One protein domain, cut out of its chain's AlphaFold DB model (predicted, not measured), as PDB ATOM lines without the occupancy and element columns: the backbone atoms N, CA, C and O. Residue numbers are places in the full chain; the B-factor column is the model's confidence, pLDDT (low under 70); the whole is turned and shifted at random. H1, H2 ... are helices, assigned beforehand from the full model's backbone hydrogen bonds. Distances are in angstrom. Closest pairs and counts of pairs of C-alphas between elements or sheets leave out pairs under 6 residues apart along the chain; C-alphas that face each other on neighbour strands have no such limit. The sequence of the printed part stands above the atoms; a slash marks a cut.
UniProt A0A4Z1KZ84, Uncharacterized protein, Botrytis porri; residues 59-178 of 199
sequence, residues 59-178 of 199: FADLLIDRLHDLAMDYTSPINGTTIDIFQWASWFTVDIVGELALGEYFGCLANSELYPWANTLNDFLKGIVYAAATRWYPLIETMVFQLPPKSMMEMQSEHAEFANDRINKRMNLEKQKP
ATOM      1  N   PHE A  59     -47.210   6.860 -14.402       98.00
ATOM      2  CA  PHE A  59     -46.242   7.604 -15.215       98.00
ATOM      3  C   PHE A  59     -44.840   7.617 -14.605       98.00
ATOM      4  O   PHE A  59     -43.857   7.648 -15.346       98.00
ATOM      5  N   ALA A  60     -44.731   7.601 -13.275       98.12
ATOM      6  CA  ALA A  60     -43.447   7.533 -12.590       98.12
ATOM      7  C   ALA A  60     -42.795   6.164 -12.807       98.12
ATOM      8  O   ALA A  60     -41.618   6.113 -13.155       98.12
ATOM      9  N   ASP A  61     -43.570   5.085 -12.703       98.38
ATOM     10  CA  ASP A  61     -43.126   3.731 -13.030       98.38
ATOM     11  C   ASP A  61     -42.627   3.665 -14.480       98.38
ATOM     12  O   ASP A  61     -41.491   3.262 -14.723       98.38
ATOM     13  N   LEU A  62     -43.407   4.191 -15.437       97.94
ATOM     14  CA  LEU A  62     -42.996   4.257 -16.843       97.94
ATOM     15  C   LEU A  62     -41.698   5.054 -17.041       97.94
ATOM     16  O   LEU A  62     -40.832   4.647 -17.812       97.94
ATOM     17  N   LEU A  63     -41.542   6.195 -16.367       97.88
ATOM     18  CA  LEU A  63     -40.311   6.982 -16.428       97.88
ATOM     19  C   LEU A  63     -39.110   6.162 -15.933       97.88
ATOM     20  O   LEU A  63     -38.069   6.155 -16.590       97.88
ATOM     21  N   ILE A  64     -39.249   5.466 -14.803       96.88
ATOM     22  CA  ILE A  64     -38.184   4.630 -14.242       96.88
ATOM     23  C   ILE A  64     -37.837   3.475 -15.180       96.88
ATOM     24  O   ILE A  64     -36.653   3.268 -15.442       96.88
ATOM     25  N   ASP A  65     -38.833   2.785 -15.735       96.25
ATOM     26  CA  ASP A  65     -38.623   1.690 -16.686       96.25
ATOM     27  C   ASP A  65     -37.820   2.163 -17.903       96.25
ATOM     28  O   ASP A  65     -36.801   1.574 -18.263       96.25
ATOM     29  N   ARG A  66     -38.207   3.301 -18.491       94.94
ATOM     30  CA  ARG A  66     -37.520   3.855 -19.662       94.94
ATOM     31  C   ARG A  66     -36.091   4.312 -19.358       94.94
ATOM     32  O   ARG A  66     -35.193   4.112 -20.175       94.94
ATOM     33  N   LEU A  67     -35.861   4.918 -18.192       93.50
ATOM     34  CA  LEU A  67     -34.517   5.304 -17.755       93.50
ATOM     35  C   LEU A  67     -33.640   4.079 -17.468       93.50
ATOM     36  O   LEU A  67     -32.445   4.096 -17.765       93.50
ATOM     37  N   HIS A  68     -34.225   3.018 -16.912       92.31
ATOM     38  CA  HIS A  68     -33.538   1.758 -16.668       92.31
ATOM     39  C   HIS A  68     -33.135   1.076 -17.982       92.31
ATOM     40  O   HIS A  68     -31.981   0.668 -18.116       92.31
ATOM     41  N   ASP A  69     -34.027   1.033 -18.974       90.62
ATOM     42  CA  ASP A  69     -33.726   0.507 -20.313       90.62
ATOM     43  C   ASP A  69     -32.534   1.232 -20.952       90.62
ATOM     44  O   ASP A  69     -31.611   0.594 -21.456       90.62
ATOM     45  N   LEU A  70     -32.504   2.567 -20.866       89.19
ATOM     46  CA  LEU A  70     -31.382   3.373 -21.358       89.19
ATOM     47  C   LEU A  70     -30.071   3.102 -20.612       89.19
ATOM     48  O   LEU A  70     -28.996   3.121 -21.213       89.19
ATOM     49  N   ALA A  71     -30.139   2.886 -19.299       86.38
ATOM     50  CA  ALA A  71     -28.963   2.583 -18.490       86.38
ATOM     51  C   ALA A  71     -28.400   1.183 -18.783       86.38
ATOM     52  O   ALA A  71     -27.195   0.970 -18.646       86.38
ATOM     53  N   MET A  72     -29.261   0.239 -19.175       85.94
ATOM     54  CA  MET A  72     -28.889  -1.131 -19.539       85.94
ATOM     55  C   MET A  72     -28.487  -1.282 -21.012       85.94
ATOM     56  O   MET A  72     -28.030  -2.354 -21.405       85.94
ATOM     57  N   ASP A  73     -28.633  -0.245 -21.838       80.00
ATOM     58  CA  ASP A  73     -28.192  -0.279 -23.228       80.00
ATOM     59  C   ASP A  73     -26.651  -0.251 -23.314       80.00
ATOM     60  O   ASP A  73     -25.991   0.782 -23.197       80.00
ATOM     61  N   TYR A  74     -26.059  -1.431 -23.520       64.19
ATOM     62  CA  TYR A  74     -24.609  -1.645 -23.612       64.19
ATOM     63  C   TYR A  74     -23.982  -1.156 -24.931       64.19
ATOM     64  O   TYR A  74     -22.804  -1.418 -25.186       64.19
ATOM     65  N   THR A  75     -24.729  -0.458 -25.791       65.00
ATOM     66  CA  THR A  75     -24.195   0.077 -27.055       65.00
ATOM     67  C   THR A  75     -23.195   1.223 -26.876       65.00
ATOM     68  O   THR A  75     -22.489   1.540 -27.831       65.00
ATOM     69  N   SER A  76     -23.062   1.802 -25.671       58.09
ATOM     70  CA  SER A  76     -22.024   2.785 -25.313       58.09
ATOM     71  C   SER A  76     -20.876   2.106 -24.541       58.09
ATOM     72  O   SER A  76     -20.919   2.020 -23.312       58.09
ATOM     73  N   PRO A  77     -19.812   1.613 -25.205       55.88
ATOM     74  CA  PRO A  77     -18.876   0.668 -24.591       55.88
ATOM     75  C   PRO A  77     -17.795   1.345 -23.735       55.88
ATOM     76  O   PRO A  77     -16.916   0.661 -23.218       55.88
ATOM     77  N   ILE A  78     -17.789   2.683 -23.645       63.19
ATOM     78  CA  ILE A  78     -16.631   3.431 -23.126       63.19
ATOM     79  C   ILE A  78     -17.004   4.458 -22.042       63.19
ATOM     80  O   ILE A  78     -16.199   4.658 -21.140       63.19
ATOM     81  N   ASN A  79     -18.213   5.048 -22.044       63.88
ATOM     82  CA  ASN A  79     -18.560   6.164 -21.138       63.88
ATOM     83  C   ASN A  79     -19.941   6.061 -20.448       63.88
ATOM     84  O   ASN A  79     -20.357   7.014 -19.792       63.88
ATOM     85  N   GLY A  80     -20.653   4.935 -20.574       73.75
ATOM     86  CA  GLY A  80     -22.038   4.816 -20.098       73.75
ATOM     87  C   GLY A  80     -23.035   5.640 -20.928       73.75
ATOM     88  O   GLY A  80     -22.670   6.236 -21.950       73.75
ATOM     89  N   THR A  81     -24.301   5.656 -20.508       83.69
ATOM     90  CA  THR A  81     -25.386   6.396 -21.175       83.69
ATOM     91  C   THR A  81     -25.545   7.784 -20.555       83.69
ATOM     92  O   THR A  81     -25.714   7.919 -19.346       83.69
ATOM     93  N   THR A  82     -25.498   8.834 -21.381       87.25
ATOM     94  CA  THR A  82     -25.826  10.203 -20.947       87.25
ATOM     95  C   THR A  82     -27.324  10.431 -21.095       87.25
ATOM     96  O   THR A  82     -27.885  10.154 -22.152       87.25
ATOM     97  N   ILE A  83     -27.963  10.951 -20.048       89.69
ATOM     98  CA  ILE A  83     -29.411  11.166 -19.999       89.69
ATOM     99  C   ILE A  83     -29.690  12.650 -19.753       89.69
ATOM    100  O   ILE A  83     -29.230  13.217 -18.762       89.69
ATOM    101  N   ASP A  84     -30.479  13.268 -20.632       93.06
ATOM    102  CA  ASP A  84     -31.003  14.620 -20.425       93.06
ATOM    103  C   ASP A  84     -32.251  14.579 -19.527       93.06
ATOM    104  O   ASP A  84     -33.379  14.386 -19.980       93.06
ATOM    105  N   ILE A  85     -32.052  14.779 -18.224       94.38
ATOM    106  CA  ILE A  85     -33.142  14.764 -17.241       94.38
ATOM    107  C   ILE A  85     -34.171  15.877 -17.479       94.38
ATOM    108  O   ILE A  85     -35.342  15.690 -17.153       94.38
ATOM    109  N   PHE A  86     -33.782  17.011 -18.071       93.62
ATOM    110  CA  PHE A  86     -34.735  18.076 -18.381       93.62
ATOM    111  C   PHE A  86     -35.735  17.618 -19.448       93.62
ATOM    112  O   PHE A  86     -36.941  17.843 -19.314       93.62
ATOM    113  N   GLN A  87     -35.248  16.920 -20.473       93.69
ATOM    114  CA  GLN A  87     -36.092  16.351 -21.516       93.69
ATOM    115  C   GLN A  87     -37.042  15.278 -20.957       93.69
ATOM    116  O   GLN A  87     -38.250  15.353 -21.180       93.69
ATOM    117  N   TRP A  88     -36.528  14.341 -20.154       96.00
ATOM    118  CA  TRP A  88     -37.345  13.298 -19.521       96.00
ATOM    119  C   TRP A  88     -38.407  13.865 -18.570       96.00
ATOM    120  O   TRP A  88     -39.561  13.434 -18.600       96.00
ATOM    121  N   ALA A  89     -38.056  14.878 -17.772       95.19
ATOM    122  CA  ALA A  89     -39.012  15.585 -16.923       95.19
ATOM    123  C   ALA A  89     -40.081  16.322 -17.748       95.19
ATOM    124  O   ALA A  89     -41.247  16.369 -17.353       95.19
ATOM    125  N   SER A  90     -39.712  16.867 -18.910       93.50
ATOM    126  CA  SER A  90     -40.660  17.523 -19.817       93.50
ATOM    127  C   SER A  90     -41.667  16.523 -20.392       93.50
ATOM    128  O   SER A  90     -42.865  16.788 -20.373       93.50
ATOM    129  N   TRP A  91     -41.222  15.342 -20.831       95.88
ATOM    130  CA  TRP A  91     -42.127  14.286 -21.298       95.88
ATOM    131  C   TRP A  91     -43.064  13.792 -20.197       95.88
ATOM    132  O   TRP A  91     -44.271  13.703 -20.413       95.88
ATOM    133  N   PHE A  92     -42.522  13.549 -19.002       96.81
ATOM    134  CA  PHE A  92     -43.294  13.132 -17.832       96.81
ATOM    135  C   PHE A  92     -44.387  14.137 -17.465       96.81
ATOM    136  O   PHE A  92     -45.546  13.773 -17.276       96.81
ATOM    137  N   THR A  93     -44.033  15.419 -17.398       94.94
ATOM    138  CA  THR A  93     -44.986  16.468 -17.017       94.94
ATOM    139  C   THR A  93     -46.053  16.701 -18.081       94.94
ATOM    140  O   THR A  93     -47.213  16.896 -17.723       94.94
ATOM    141  N   VAL A  94     -45.702  16.640 -19.368       94.25
ATOM    142  CA  VAL A  94     -46.669  16.807 -20.462       94.25
ATOM    143  C   VAL A  94     -47.690  15.677 -20.489       94.25
ATOM    144  O   VAL A  94     -48.878  15.963 -20.620       94.25
ATOM    145  N   ASP A  95     -47.270  14.424 -20.310       95.88
ATOM    146  CA  ASP A  95     -48.207  13.296 -20.276       95.88
ATOM    147  C   ASP A  95     -49.138  13.361 -19.054       95.88
ATOM    148  O   ASP A  95     -50.353  13.210 -19.198       95.88
ATOM    149  N   ILE A  96     -48.603  13.671 -17.866       96.50
ATOM    150  CA  ILE A  96     -49.410  13.813 -16.642       96.50
ATOM    151  C   ILE A  96     -50.420  14.951 -16.765       96.50
ATOM    152  O   ILE A  96     -51.598  14.774 -16.457       96.50
ATOM    153  N   VAL A  97     -49.973  16.138 -17.187       93.69
ATOM    154  CA  VAL A  97     -50.858  17.302 -17.313       93.69
ATOM    155  C   VAL A  97     -51.856  17.095 -18.450       93.69
ATOM    156  O   VAL A  97     -53.005  17.499 -18.307       93.69
ATOM    157  N   GLY A  98     -51.466  16.427 -19.539       92.94
ATOM    158  CA  GLY A  98     -52.373  16.033 -20.615       92.94
ATOM    159  C   GLY A  98     -53.543  15.199 -20.105       92.94
ATOM    160  O   GLY A  98     -54.701  15.567 -20.309       92.94
ATOM    161  N   GLU A  99     -53.263  14.134 -19.356       93.56
ATOM    162  CA  GLU A  99     -54.312  13.276 -18.799       93.56
ATOM    163  C   GLU A  99     -55.125  13.987 -17.708       93.56
ATOM    164  O   GLU A  99     -56.352  13.897 -17.694       93.56
ATOM    165  N   LEU A 100     -54.480  14.746 -16.813       94.00
ATOM    166  CA  LEU A 100     -55.170  15.391 -15.689       94.00
ATOM    167  C   LEU A 100     -55.983  16.634 -16.082       94.00
ATOM    168  O   LEU A 100     -57.020  16.905 -15.474       94.00
ATOM    169  N   ALA A 101     -55.517  17.419 -17.054       90.19
ATOM    170  CA  ALA A 101     -56.149  18.679 -17.445       90.19
ATOM    171  C   ALA A 101     -57.005  18.553 -18.710       90.19
ATOM    172  O   ALA A 101     -58.029  19.223 -18.812       90.19
ATOM    173  N   LEU A 102     -56.598  17.713 -19.667       89.31
ATOM    174  CA  LEU A 102     -57.263  17.564 -20.967       89.31
ATOM    175  C   LEU A 102     -57.890  16.180 -21.166       89.31
ATOM    176  O   LEU A 102     -58.638  15.990 -22.124       89.31
ATOM    177  N   GLY A 103     -57.623  15.221 -20.274       89.56
ATOM    178  CA  GLY A 103     -58.090  13.843 -20.410       89.56
ATOM    179  C   GLY A 103     -57.419  13.050 -21.529       89.56
ATOM    180  O   GLY A 103     -57.973  12.018 -21.919       89.56
ATOM    181  N   GLU A 104     -56.287  13.536 -22.045       90.81
ATOM    182  CA  GLU A 104     -55.599  13.026 -23.233       90.81
ATOM    183  C   GLU A 104     -54.192  12.533 -22.879       90.81
ATOM    184  O   GLU A 104     -53.387  13.276 -22.319       90.81
ATOM    185  N   TYR A 105     -53.868  11.304 -23.275       92.88
ATOM    186  CA  TYR A 105     -52.509  10.776 -23.205       92.88
ATOM    187  C   TYR A 105     -51.742  11.070 -24.497       92.88
ATOM    188  O   TYR A 105     -52.158  10.645 -25.576       92.88
ATOM    189  N   PHE A 106     -50.606  11.766 -24.391       93.25
ATOM    190  CA  PHE A 106     -49.791  12.150 -25.548       93.25
ATOM    191  C   PHE A 106     -48.693  11.144 -25.908       93.25
ATOM    192  O   PHE A 106     -48.209  11.147 -27.040       93.25
ATOM    193  N   GLY A 107     -48.305  10.269 -24.978       95.19
ATOM    194  CA  GLY A 107     -47.286   9.250 -25.219       95.19
ATOM    195  C   GLY A 107     -45.863   9.787 -25.279       95.19
ATOM    196  O   GLY A 107     -45.005   9.134 -25.873       95.19
ATOM    197  N   CYS A 108     -45.594  10.948 -24.682       95.56
ATOM    198  CA  CYS A 108     -44.281  11.574 -24.757       95.56
ATOM    199  C   CYS A 108     -43.193  10.706 -24.115       95.56
ATOM    200  O   CYS A 108     -42.114  10.537 -24.681       95.56
ATOM    201  N   LEU A 109     -43.479  10.114 -22.951       95.12
ATOM    202  CA  LEU A 109     -42.544   9.241 -22.236       95.12
ATOM    203  C   LEU A 109     -42.281   7.928 -22.968       95.12
ATOM    204  O   LEU A 109     -41.127   7.514 -23.112       95.12
ATOM    205  N   ALA A 110     -43.352   7.276 -23.424       95.12
ATOM    206  CA  ALA A 110     -43.265   5.983 -24.093       95.12
ATOM    207  C   ALA A 110     -42.490   6.085 -25.412       95.12
ATOM    208  O   ALA A 110     -41.641   5.241 -25.694       95.12
ATOM    209  N   ASN A 111     -42.744   7.145 -26.181       94.62
ATOM    210  CA  ASN A 111     -42.099   7.369 -27.473       94.62
ATOM    211  C   ASN A 111     -40.759   8.106 -27.356       94.62
ATOM    212  O   ASN A 111     -40.014   8.155 -28.330       94.62
ATOM    213  N   SER A 112     -40.438   8.653 -26.177       93.31
ATOM    214  CA  SER A 112     -39.260   9.503 -25.964       93.31
ATOM    215  C   SER A 112     -39.212  10.664 -26.966       93.31
ATOM    216  O   SER A 112     -38.172  10.990 -27.538       93.31
ATOM    217  N   GLU A 113     -40.375  11.272 -27.195       93.50
ATOM    218  CA  GLU A 113     -40.572  12.354 -28.152       93.50
ATOM    219  C   GLU A 113     -41.611  13.330 -27.607       93.50
ATOM    220  O   GLU A 113     -42.663  12.934 -27.115       93.50
ATOM    221  N   LEU A 114     -41.323  14.630 -27.679       89.31
ATOM    222  CA  LEU A 114     -42.256  15.633 -27.181       89.31
ATOM    223  C   LEU A 114     -43.388  15.832 -28.190       89.31
ATOM    224  O   LEU A 114     -43.134  16.173 -29.345       89.31
ATOM    225  N   TYR A 115     -44.631  15.678 -27.738       90.19
ATOM    226  CA  TYR A 115     -45.798  15.867 -28.593       90.19
ATOM    227  C   TYR A 115     -45.797  17.270 -29.236       90.19
ATOM    228  O   TYR A 115     -45.585  18.256 -28.521       90.19
ATOM    229  N   PRO A 116     -46.056  17.411 -30.553       87.69
ATOM    230  CA  PRO A 116     -45.893  18.682 -31.264       87.69
ATOM    231  C   PRO A 116     -46.627  19.869 -30.632       87.69
ATOM    232  O   PRO A 116     -46.068  20.960 -30.548       87.69
ATOM    233  N   TRP A 117     -47.839  19.663 -30.110       85.19
ATOM    234  CA  TRP A 117     -48.568  20.727 -29.417       85.19
ATOM    235  C   TRP A 117     -47.839  21.220 -28.156       85.19
ATOM    236  O   TRP A 117     -47.830  22.418 -27.889       85.19
ATOM    237  N   ALA A 118     -47.140  20.358 -27.412       81.75
ATOM    238  CA  ALA A 118     -46.375  20.787 -26.241       81.75
ATOM    239  C   ALA A 118     -45.167  21.671 -26.613       81.75
ATOM    240  O   ALA A 118     -44.788  22.550 -25.839       81.75
ATOM    241  N   ASN A 119     -44.610  21.526 -27.823       79.69
ATOM    242  CA  ASN A 119     -43.611  22.473 -28.332       79.69
ATOM    243  C   ASN A 119     -44.198  23.877 -28.537       79.69
ATOM    244  O   ASN A 119     -43.535  24.861 -28.209       79.69
ATOM    245  N   THR A 120     -45.458  23.982 -28.983       79.25
ATOM    246  CA  THR A 120     -46.125  25.290 -29.150       79.25
ATOM    247  C   THR A 120     -46.229  26.052 -27.831       79.25
ATOM    248  O   THR A 120     -46.087  27.273 -27.813       79.25
ATOM    249  N   LEU A 121     -46.386  25.345 -26.703       76.25
ATOM    250  CA  LEU A 121     -46.408  25.963 -25.378       76.25
ATOM    251  C   LEU A 121     -45.056  26.603 -25.027       76.25
ATOM    252  O   LEU A 121     -45.020  27.720 -24.511       76.25
ATOM    253  N   ASN A 122     -43.942  25.931 -25.332       76.75
ATOM    254  CA  ASN A 122     -42.606  26.485 -25.106       76.75
ATOM    255  C   ASN A 122     -42.385  27.766 -25.916       76.75
ATOM    256  O   ASN A 122     -41.826  28.738 -25.403       76.75
ATOM    257  N   ASP A 123     -42.834  27.788 -27.168       78.88
ATOM    258  CA  ASP A 123     -42.700  28.965 -28.024       78.88
ATOM    259  C   ASP A 123     -43.630  30.099 -27.591       78.88
ATOM    260  O   ASP A 123     -43.210  31.257 -27.556       78.88
ATOM    261  N   PHE A 124     -44.839  29.774 -27.131       76.50
ATOM    262  CA  PHE A 124     -45.746  30.739 -26.517       76.50
ATOM    263  C   PHE A 124     -45.138  31.396 -25.267       76.50
ATOM    264  O   PHE A 124     -45.172  32.622 -25.132       76.50
ATOM    265  N   LEU A 125     -44.514  30.617 -24.376       78.00
ATOM    266  CA  LEU A 125     -43.851  31.144 -23.177       78.00
ATOM    267  C   LEU A 125     -42.680  32.073 -23.523       78.00
ATOM    268  O   LEU A 125     -42.550  33.143 -22.925       78.00
ATOM    269  N   LYS A 126     -41.854  31.715 -24.515       82.31
ATOM    270  CA  LYS A 126     -40.812  32.619 -25.035       82.31
ATOM    271  C   LYS A 126     -41.432  33.895 -25.601       82.31
ATOM    272  O   LYS A 126     -40.934  34.983 -25.323       82.31
ATOM    273  N   GLY A 127     -42.534  33.766 -26.339       78.75
ATOM    274  CA  GLY A 127     -43.309  34.883 -26.873       78.75
ATOM    275  C   GLY A 127     -43.748  35.857 -25.781       78.75
ATOM    276  O   GLY A 127     -43.515  37.055 -25.917       78.75
ATOM    277  N   ILE A 128     -44.281  35.353 -24.662       77.69
ATOM    278  CA  ILE A 128     -44.628  36.171 -23.489       77.69
ATOM    279  C   ILE A 128     -43.406  36.918 -22.943       77.69
ATOM    280  O   ILE A 128     -43.494  38.111 -22.652       77.69
ATOM    281  N   VAL A 129     -42.265  36.238 -22.802       83.06
ATOM    282  CA  VAL A 129     -41.035  36.851 -22.274       83.06
ATOM    283  C   VAL A 129     -40.520  37.946 -23.208       83.06
ATOM    284  O   VAL A 129     -40.205  39.040 -22.741       83.06
ATOM    285  N   TYR A 130     -40.465  37.694 -24.518       81.06
ATOM    286  CA  TYR A 130     -40.064  38.704 -25.500       81.06
ATOM    287  C   TYR A 130     -41.027  39.885 -25.514       81.06
ATOM    288  O   TYR A 130     -40.591  41.035 -25.465       81.06
ATOM    289  N   ALA A 131     -42.329  39.600 -25.505       78.88
ATOM    290  CA  ALA A 131     -43.371  40.605 -25.434       78.88
ATOM    291  C   ALA A 131     -43.169  41.528 -24.234       78.88
ATOM    292  O   ALA A 131     -43.068  42.742 -24.394       78.88
ATOM    293  N   ALA A 132     -43.032  40.951 -23.044       80.06
ATOM    294  CA  ALA A 132     -42.842  41.709 -21.821       80.06
ATOM    295  C   ALA A 132     -41.507  42.478 -21.808       80.06
ATOM    296  O   ALA A 132     -41.478  43.629 -21.379       80.06
ATOM    297  N   ALA A 133     -40.429  41.907 -22.358       83.81
ATOM    298  CA  ALA A 133     -39.128  42.569 -22.436       83.81
ATOM    299  C   ALA A 133     -39.129  43.829 -23.318       83.81
ATOM    300  O   ALA A 133     -38.435  44.801 -23.015       83.81
ATOM    301  N   THR A 134     -39.919  43.847 -24.396       83.25
ATOM    302  CA  THR A 134     -40.007  45.028 -25.273       83.25
ATOM    303  C   THR A 134     -40.712  46.220 -24.625       83.25
ATOM    304  O   THR A 134     -40.459  47.351 -25.028       83.25
ATOM    305  N   ARG A 135     -41.516  46.014 -23.572       78.94
ATOM    306  CA  ARG A 135     -42.324  47.075 -22.931       78.94
ATOM    307  C   ARG A 135     -41.529  48.101 -22.145       78.94
ATOM    308  O   ARG A 135     -41.997  49.213 -21.922       78.94
ATOM    309  N   TRP A 136     -40.303  47.769 -21.756       83.31
ATOM    310  CA  TRP A 136     -39.381  48.768 -21.212       83.31
ATOM    311  C   TRP A 136     -38.893  49.760 -22.284       83.31
ATOM    312  O   TRP A 136     -38.290  50.777 -21.944       83.31
ATOM    313  N   TYR A 137     -39.182  49.501 -23.566       87.06
ATOM    314  CA  TYR A 137     -38.752  50.290 -24.717       87.06
ATOM    315  C   TYR A 137     -39.933  50.555 -25.679       87.06
ATOM    316  O   TYR A 137     -40.068  49.864 -26.691       87.06
ATOM    317  N   PRO A 138     -40.751  51.600 -25.443       82.00
ATOM    318  CA  PRO A 138     -42.007  51.840 -26.176       82.00
ATOM    319  C   PRO A 138     -41.889  51.891 -27.711       82.00
ATOM    320  O   PRO A 138     -42.804  51.496 -28.434       82.00
ATOM    321  N   LEU A 139     -40.748  52.357 -28.236       85.44
ATOM    322  CA  LEU A 139     -40.477  52.374 -29.681       85.44
ATOM    323  C   LEU A 139     -40.309  50.960 -30.258       85.44
ATOM    324  O   LEU A 139     -40.808  50.681 -31.345       85.44
ATOM    325  N   ILE A 140     -39.626  50.076 -29.528       83.81
ATOM    326  CA  ILE A 140     -39.413  48.680 -29.929       83.81
ATOM    327  C   ILE A 140     -40.735  47.921 -29.834       83.81
ATOM    328  O   ILE A 140     -41.093  47.214 -30.770       83.81
ATOM    329  N   GLU A 141     -41.482  48.117 -28.744       81.62
ATOM    330  CA  GLU A 141     -42.817  47.540 -28.564       81.62
ATOM    331  C   GLU A 141     -43.730  47.881 -29.750       81.62
ATOM    332  O   GLU A 141     -44.276  46.990 -30.398       81.62
ATOM    333  N   THR A 142     -43.816  49.162 -30.116       78.88
ATOM    334  CA  THR A 142     -44.648  49.607 -31.244       78.88
ATOM    335  C   THR A 142     -44.231  48.933 -32.558       78.88
ATOM    336  O   THR A 142     -45.089  48.477 -33.309       78.88
ATOM    337  N   MET A 143     -42.927  48.815 -32.833       80.69
ATOM    338  CA  MET A 143     -42.435  48.146 -34.045       80.69
ATOM    339  C   MET A 143     -42.762  46.647 -34.075       80.69
ATOM    340  O   MET A 143     -43.094  46.121 -35.135       80.69
ATOM    341  N   VAL A 144     -42.671  45.961 -32.933       76.75
ATOM    342  CA  VAL A 144     -42.898  44.511 -32.832       76.75
ATOM    343  C   VAL A 144     -44.388  44.166 -32.892       76.75
ATOM    344  O   VAL A 144     -44.763  43.194 -33.545       76.75
ATOM    345  N   PHE A 145     -45.250  44.963 -32.255       75.00
ATOM    346  CA  PHE A 145     -46.676  44.648 -32.110       75.00
ATOM    347  C   PHE A 145     -47.597  45.260 -33.165       75.00
ATOM    348  O   PHE A 145     -48.741  44.827 -33.270       75.00
ATOM    349  N   GLN A 146     -47.149  46.226 -33.973       75.56
ATOM    350  CA  GLN A 146     -47.983  46.752 -35.066       75.56
ATOM    351  C   GLN A 146     -48.062  45.823 -36.284       75.56
ATOM    352  O   GLN A 146     -48.974  45.964 -37.097       75.56
ATOM    353  N   LEU A 147     -47.135  44.871 -36.422       72.69
ATOM    354  CA  LEU A 147     -47.110  43.903 -37.520       72.69
ATOM    355  C   LEU A 147     -46.734  42.506 -37.000       72.69
ATOM    356  O   LEU A 147     -45.669  41.990 -37.354       72.69
ATOM    357  N   PRO A 148     -47.579  41.880 -36.156       72.94
ATOM    358  CA  PRO A 148     -47.311  40.528 -35.699       72.94
ATOM    359  C   PRO A 148     -47.246  39.577 -36.909       72.94
ATOM    360  O   PRO A 148     -48.085  39.666 -37.815       72.94
ATOM    361  N   PRO A 149     -46.263  38.661 -36.965       77.94
ATOM    362  CA  PRO A 149     -46.191  37.673 -38.032       77.94
ATOM    363  C   PRO A 149     -47.455  36.808 -38.046       77.94
ATOM    364  O   PRO A 149     -47.883  36.322 -36.999       77.94
ATOM    365  N   LYS A 150     -48.020  36.546 -39.230       79.88
ATOM    366  CA  LYS A 150     -49.217  35.691 -39.370       79.88
ATOM    367  C   LYS A 150     -49.045  34.321 -38.712       79.88
ATOM    368  O   LYS A 150     -49.954  33.860 -38.036       79.88
ATOM    369  N   SER A 151     -47.853  33.737 -38.825       79.44
ATOM    370  CA  SER A 151     -47.513  32.451 -38.211       79.44
ATOM    371  C   SER A 151     -47.670  32.443 -36.688       79.44
ATOM    372  O   SER A 151     -48.013  31.417 -36.115       79.44
ATOM    373  N   MET A 152     -47.437  33.575 -36.016       75.88
ATOM    374  CA  MET A 152     -47.626  33.693 -34.568       75.88
ATOM    375  C   MET A 152     -49.115  33.702 -34.203       75.88
ATOM    376  O   MET A 152     -49.510  33.062 -33.233       75.88
ATOM    377  N   MET A 153     -49.940  34.399 -34.988       78.12
ATOM    378  CA  MET A 153     -51.392  34.422 -34.788       78.12
ATOM    379  C   MET A 153     -52.017  33.049 -35.062       78.12
ATOM    380  O   MET A 153     -52.851  32.591 -34.286       78.12
ATOM    381  N   GLU A 154     -51.582  32.376 -36.130       83.19
ATOM    382  CA  GLU A 154     -52.001  31.011 -36.470       83.19
ATOM    383  C   GLU A 154     -51.638  30.033 -35.346       83.19
ATOM    384  O   GLU A 154     -52.517  29.340 -34.844       83.19
ATOM    385  N   MET A 155     -50.395  30.066 -34.852       79.56
ATOM    386  CA  MET A 155     -49.958  29.230 -33.728       79.56
ATOM    387  C   MET A 155     -50.794  29.463 -32.458       79.56
ATOM    388  O   MET A 155     -51.128  28.512 -31.752       79.56
ATOM    389  N   GLN A 156     -51.157  30.715 -32.156       77.88
ATOM    390  CA  GLN A 156     -52.024  31.025 -31.017       77.88
ATOM    391  C   GLN A 156     -53.445  30.473 -31.211       77.88
ATOM    392  O   GLN A 156     -54.017  29.930 -30.263       77.88
ATOM    393  N   SER A 157     -54.002  30.591 -32.422       82.12
ATOM    394  CA  SER A 157     -55.318  30.033 -32.759       82.12
ATOM    395  C   SER A 157     -55.316  28.514 -32.633       82.12
ATOM    396  O   SER A 157     -56.155  27.961 -31.928       82.12
ATOM    397  N   GLU A 158     -54.326  27.842 -33.225       84.50
ATOM    398  CA  GLU A 158     -54.167  26.388 -33.154       84.50
ATOM    399  C   GLU A 158     -54.032  25.902 -31.708       84.50
ATOM    400  O   GLU A 158     -54.660  24.916 -31.320       84.50
ATOM    401  N   HIS A 159     -53.261  26.612 -30.876       83.12
ATOM    402  CA  HIS A 159     -53.122  26.280 -29.461       83.12
ATOM    403  C   HIS A 159     -54.466  26.362 -28.718       83.12
ATOM    404  O   HIS A 159     -54.809  25.453 -27.956       83.12
ATOM    405  N   ALA A 160     -55.233  27.431 -28.955       81.50
ATOM    406  CA  ALA A 160     -56.543  27.630 -28.342       81.50
ATOM    407  C   ALA A 160     -57.573  26.603 -28.836       81.50
ATOM    408  O   ALA A 160     -58.313  26.035 -28.033       81.50
ATOM    409  N   GLU A 161     -57.613  26.332 -30.140       87.88
ATOM    410  CA  GLU A 161     -58.492  25.331 -30.750       87.88
ATOM    411  C   GLU A 161     -58.192  23.927 -30.229       87.88
ATOM    412  O   GLU A 161     -59.115  23.204 -29.855       87.88
ATOM    413  N   PHE A 162     -56.912  23.562 -30.124       88.75
ATOM    414  CA  PHE A 162     -56.492  22.272 -29.590       88.75
ATOM    415  C   PHE A 162     -56.972  22.066 -28.149       88.75
ATOM    416  O   PHE A 162     -57.591  21.046 -27.833       88.75
ATOM    417  N   ALA A 163     -56.723  23.051 -27.277       85.50
ATOM    418  CA  ALA A 163     -57.164  23.001 -25.887       85.50
ATOM    419  C   ALA A 163     -58.697  22.939 -25.785       85.50
ATOM    420  O   ALA A 163     -59.225  22.122 -25.028       85.50
ATOM    421  N   ASN A 164     -59.408  23.741 -26.586       86.75
ATOM    422  CA  ASN A 164     -60.870  23.762 -26.630       86.75
ATOM    423  C   ASN A 164     -61.461  22.428 -27.105       86.75
ATOM    424  O   ASN A 164     -62.410  21.929 -26.505       86.75
ATOM    425  N   ASP A 165     -60.924  21.826 -28.161       91.12
ATOM    426  CA  ASP A 165     -61.400  20.536 -28.661       91.12
ATOM    427  C   ASP A 165     -61.234  19.439 -27.602       91.12
ATOM    428  O   ASP A 165     -62.181  18.703 -27.307       91.12
ATOM    429  N   ARG A 166     -60.059  19.356 -26.970       90.12
ATOM    430  CA  ARG A 166     -59.776  18.320 -25.970       90.12
ATOM    431  C   ARG A 166     -60.561  18.505 -24.684       90.12
ATOM    432  O   ARG A 166     -61.159  17.535 -24.221       90.12
ATOM    433  N   ILE A 167     -60.655  19.726 -24.155       86.94
ATOM    434  CA  ILE A 167     -61.470  19.951 -22.960       86.94
ATOM    435  C   ILE A 167     -62.941  19.641 -23.247       86.94
ATOM    436  O   ILE A 167     -63.573  18.949 -22.459       86.94
ATOM    437  N   ASN A 168     -63.479  20.031 -24.407       87.75
ATOM    438  CA  ASN A 168     -64.861  19.706 -24.763       87.75
ATOM    439  C   ASN A 168     -65.074  18.196 -24.923       87.75
ATOM    440  O   ASN A 168     -66.064  17.661 -24.426       87.75
ATOM    441  N   LYS A 169     -64.142  17.475 -25.555       89.88
ATOM    442  CA  LYS A 169     -64.179  16.004 -25.602       89.88
ATOM    443  C   LYS A 169     -64.183  15.403 -24.202       89.88
ATOM    444  O   LYS A 169     -65.023  14.554 -23.910       89.88
ATOM    445  N   ARG A 170     -63.306  15.884 -23.318       87.88
ATOM    446  CA  ARG A 170     -63.215  15.433 -21.929       87.88
ATOM    447  C   ARG A 170     -64.501  15.688 -21.142       87.88
ATOM    448  O   ARG A 170     -64.937  14.811 -20.395       87.88
ATOM    449  N   MET A 171     -65.117  16.851 -21.314       84.31
ATOM    450  CA  MET A 171     -66.381  17.219 -20.661       84.31
ATOM    451  C   MET A 171     -67.545  16.316 -21.096       84.31
ATOM    452  O   MET A 171     -68.452  16.069 -20.305       84.31
ATOM    453  N   ASN A 172     -67.495  15.783 -22.319       86.12
ATOM    454  CA  ASN A 172     -68.535  14.927 -22.898       86.12
ATOM    455  C   ASN A 172     -68.340  13.420 -22.638       86.12
ATOM    456  O   ASN A 172     -69.112  12.610 -23.151       86.12
ATOM    457  N   LEU A 173     -67.326  13.007 -21.867       84.00
ATOM    458  CA  LEU A 173     -67.134  11.594 -21.526       84.00
ATOM    459  C   LEU A 173     -68.231  11.089 -20.574       84.00
ATOM    460  O   LEU A 173     -68.486  11.687 -19.531       84.00
ATOM    461  N   GLU A 174     -68.809   9.923 -20.882       73.62
ATOM    462  CA  GLU A 174     -69.834   9.277 -20.041       73.62
ATOM    463  C   GLU A 174     -69.300   8.859 -18.663       73.62
ATOM    464  O   GLU A 174     -70.014   8.906 -17.661       73.62
ATOM    465  N   LYS A 175     -68.030   8.438 -18.603       78.19
ATOM    466  CA  LYS A 175     -67.356   8.043 -17.362       78.19
ATOM    467  C   LYS A 175     -66.387   9.131 -16.935       78.19
ATOM    468  O   LYS A 175     -65.446   9.453 -17.657       78.19
ATOM    469  N   GLN A 176     -66.597   9.651 -15.732       76.75
ATOM    470  CA  GLN A 176     -65.701  10.638 -15.143       76.75
ATOM    471  C   GLN A 176     -64.389   9.979 -14.704       76.75
ATOM    472  O   GLN A 176     -64.400   8.969 -13.997       76.75
ATOM    473  N   LYS A 177     -63.264  10.567 -15.122       83.94
ATOM    474  CA  LYS A 177     -61.920  10.234 -14.636       83.94
ATOM    475  C   LYS A 177     -61.628  11.023 -13.345       83.94
ATOM    476  O   LYS A 177     -62.143  12.133 -13.199       83.94
ATOM    477  N   PRO A 178     -60.822  10.496 -12.406       87.44
ATOM    478  CA  PRO A 178     -60.405  11.223 -11.204       87.44
ATOM    479  C   PRO A 178     -59.318  12.267 -11.524       87.44
ATOM    480  O   PRO A 178     -58.171  12.130 -11.118       87.44
TER     481      PRO A 178
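Overview. This is residues 59 to 178 of the 199 residues of an uncharacterized protein of Botrytis porri (UniProt A0A4Z1KZ84). This is a loose, flat set of helices. H1 and H2 form a helical hairpin with short H3 packed on both; H4 leads away from the side of H2, about perpendicular to it, to a far corner at H5, and long H6 folds back from there, past the first half of H4, to the last residues of H2. Residues 74 to 79, in the loop of the hairpin, stick out at one end of the longest axis, and residues 135 to 140 at the other. The printed part has 120 residues with six named helices, H1 to H6 in order, and no named strand; its class is all helix. It is loose, with a radius of gyration of the C-alphas of 19.3 A and spans of 56 by 50 by 21 A.

Arrangement. H1, residues 59 to 72, touches H2, residues 85 to 102, with residues 59 to 63 alone, at a shallow tilt of 26 degrees, opposite ways; their closest C-alphas, of Phe 59 and Phe 92, are 6.8 A apart. H3, residues 108 to 111, touches both: the closest C-alphas are those of Leu 63 and Leu 109, 6.6 A, and of Trp 91 and Cys 108, 4.9 A. H4, residues 116 to 134, is close to H2 but not clearly touching it, about perpendicular at 78 degrees, with the C-alphas of Val 94 and Ala 118 closest at 7.0 A. H5, residues 138 to 145, only just touches H4, only at the corner by their link, with 3 pairs of C-alphas within 8 A; the closest are those of Thr 134 and Glu 141, 5.0 A. H6, residues 150 to 171, touches H4 with residues 155 to 159 alone, at a steep tilt of 52 degrees, opposite ways; the C-alphas of Thr 120 and His 159 are closest, at 7.1 A. H6 also touches H2, whose residues 101 to 102 alone take part, at a steep tilt of 55 degrees, the same way; the C-alphas of Leu 102 and Ile 167 are closest, at 5.2 A. H1 and H6 are apart. In H1, H2, H5 and H6 every O i to N i+4 pair is within hydrogen-bond range, in H4 14 of 15; H3 is too short for such a pair.

Along the chain. H1 begins at C-alpha 59, (-46.242, 7.604, -15.215), and is 19.9 A long from first to last C-alpha. H2 is 24.6 A long, H3 5.5 A, H4 27.7 A and H5 10.4 A. H6, 31.4 A, ends at C-alpha 171, (-66.381, 17.219, -20.661).

Size, cuts and confidence. The two C-alphas farthest apart, of Tyr 74 and Leu 139, are 56.6 A apart. The printed part has no cut. The link from H1 to H2 is long, 12 residues; the other links are tight. The mean pLDDT of the printed part is 85.3, and residues 74 to 79 are under 70.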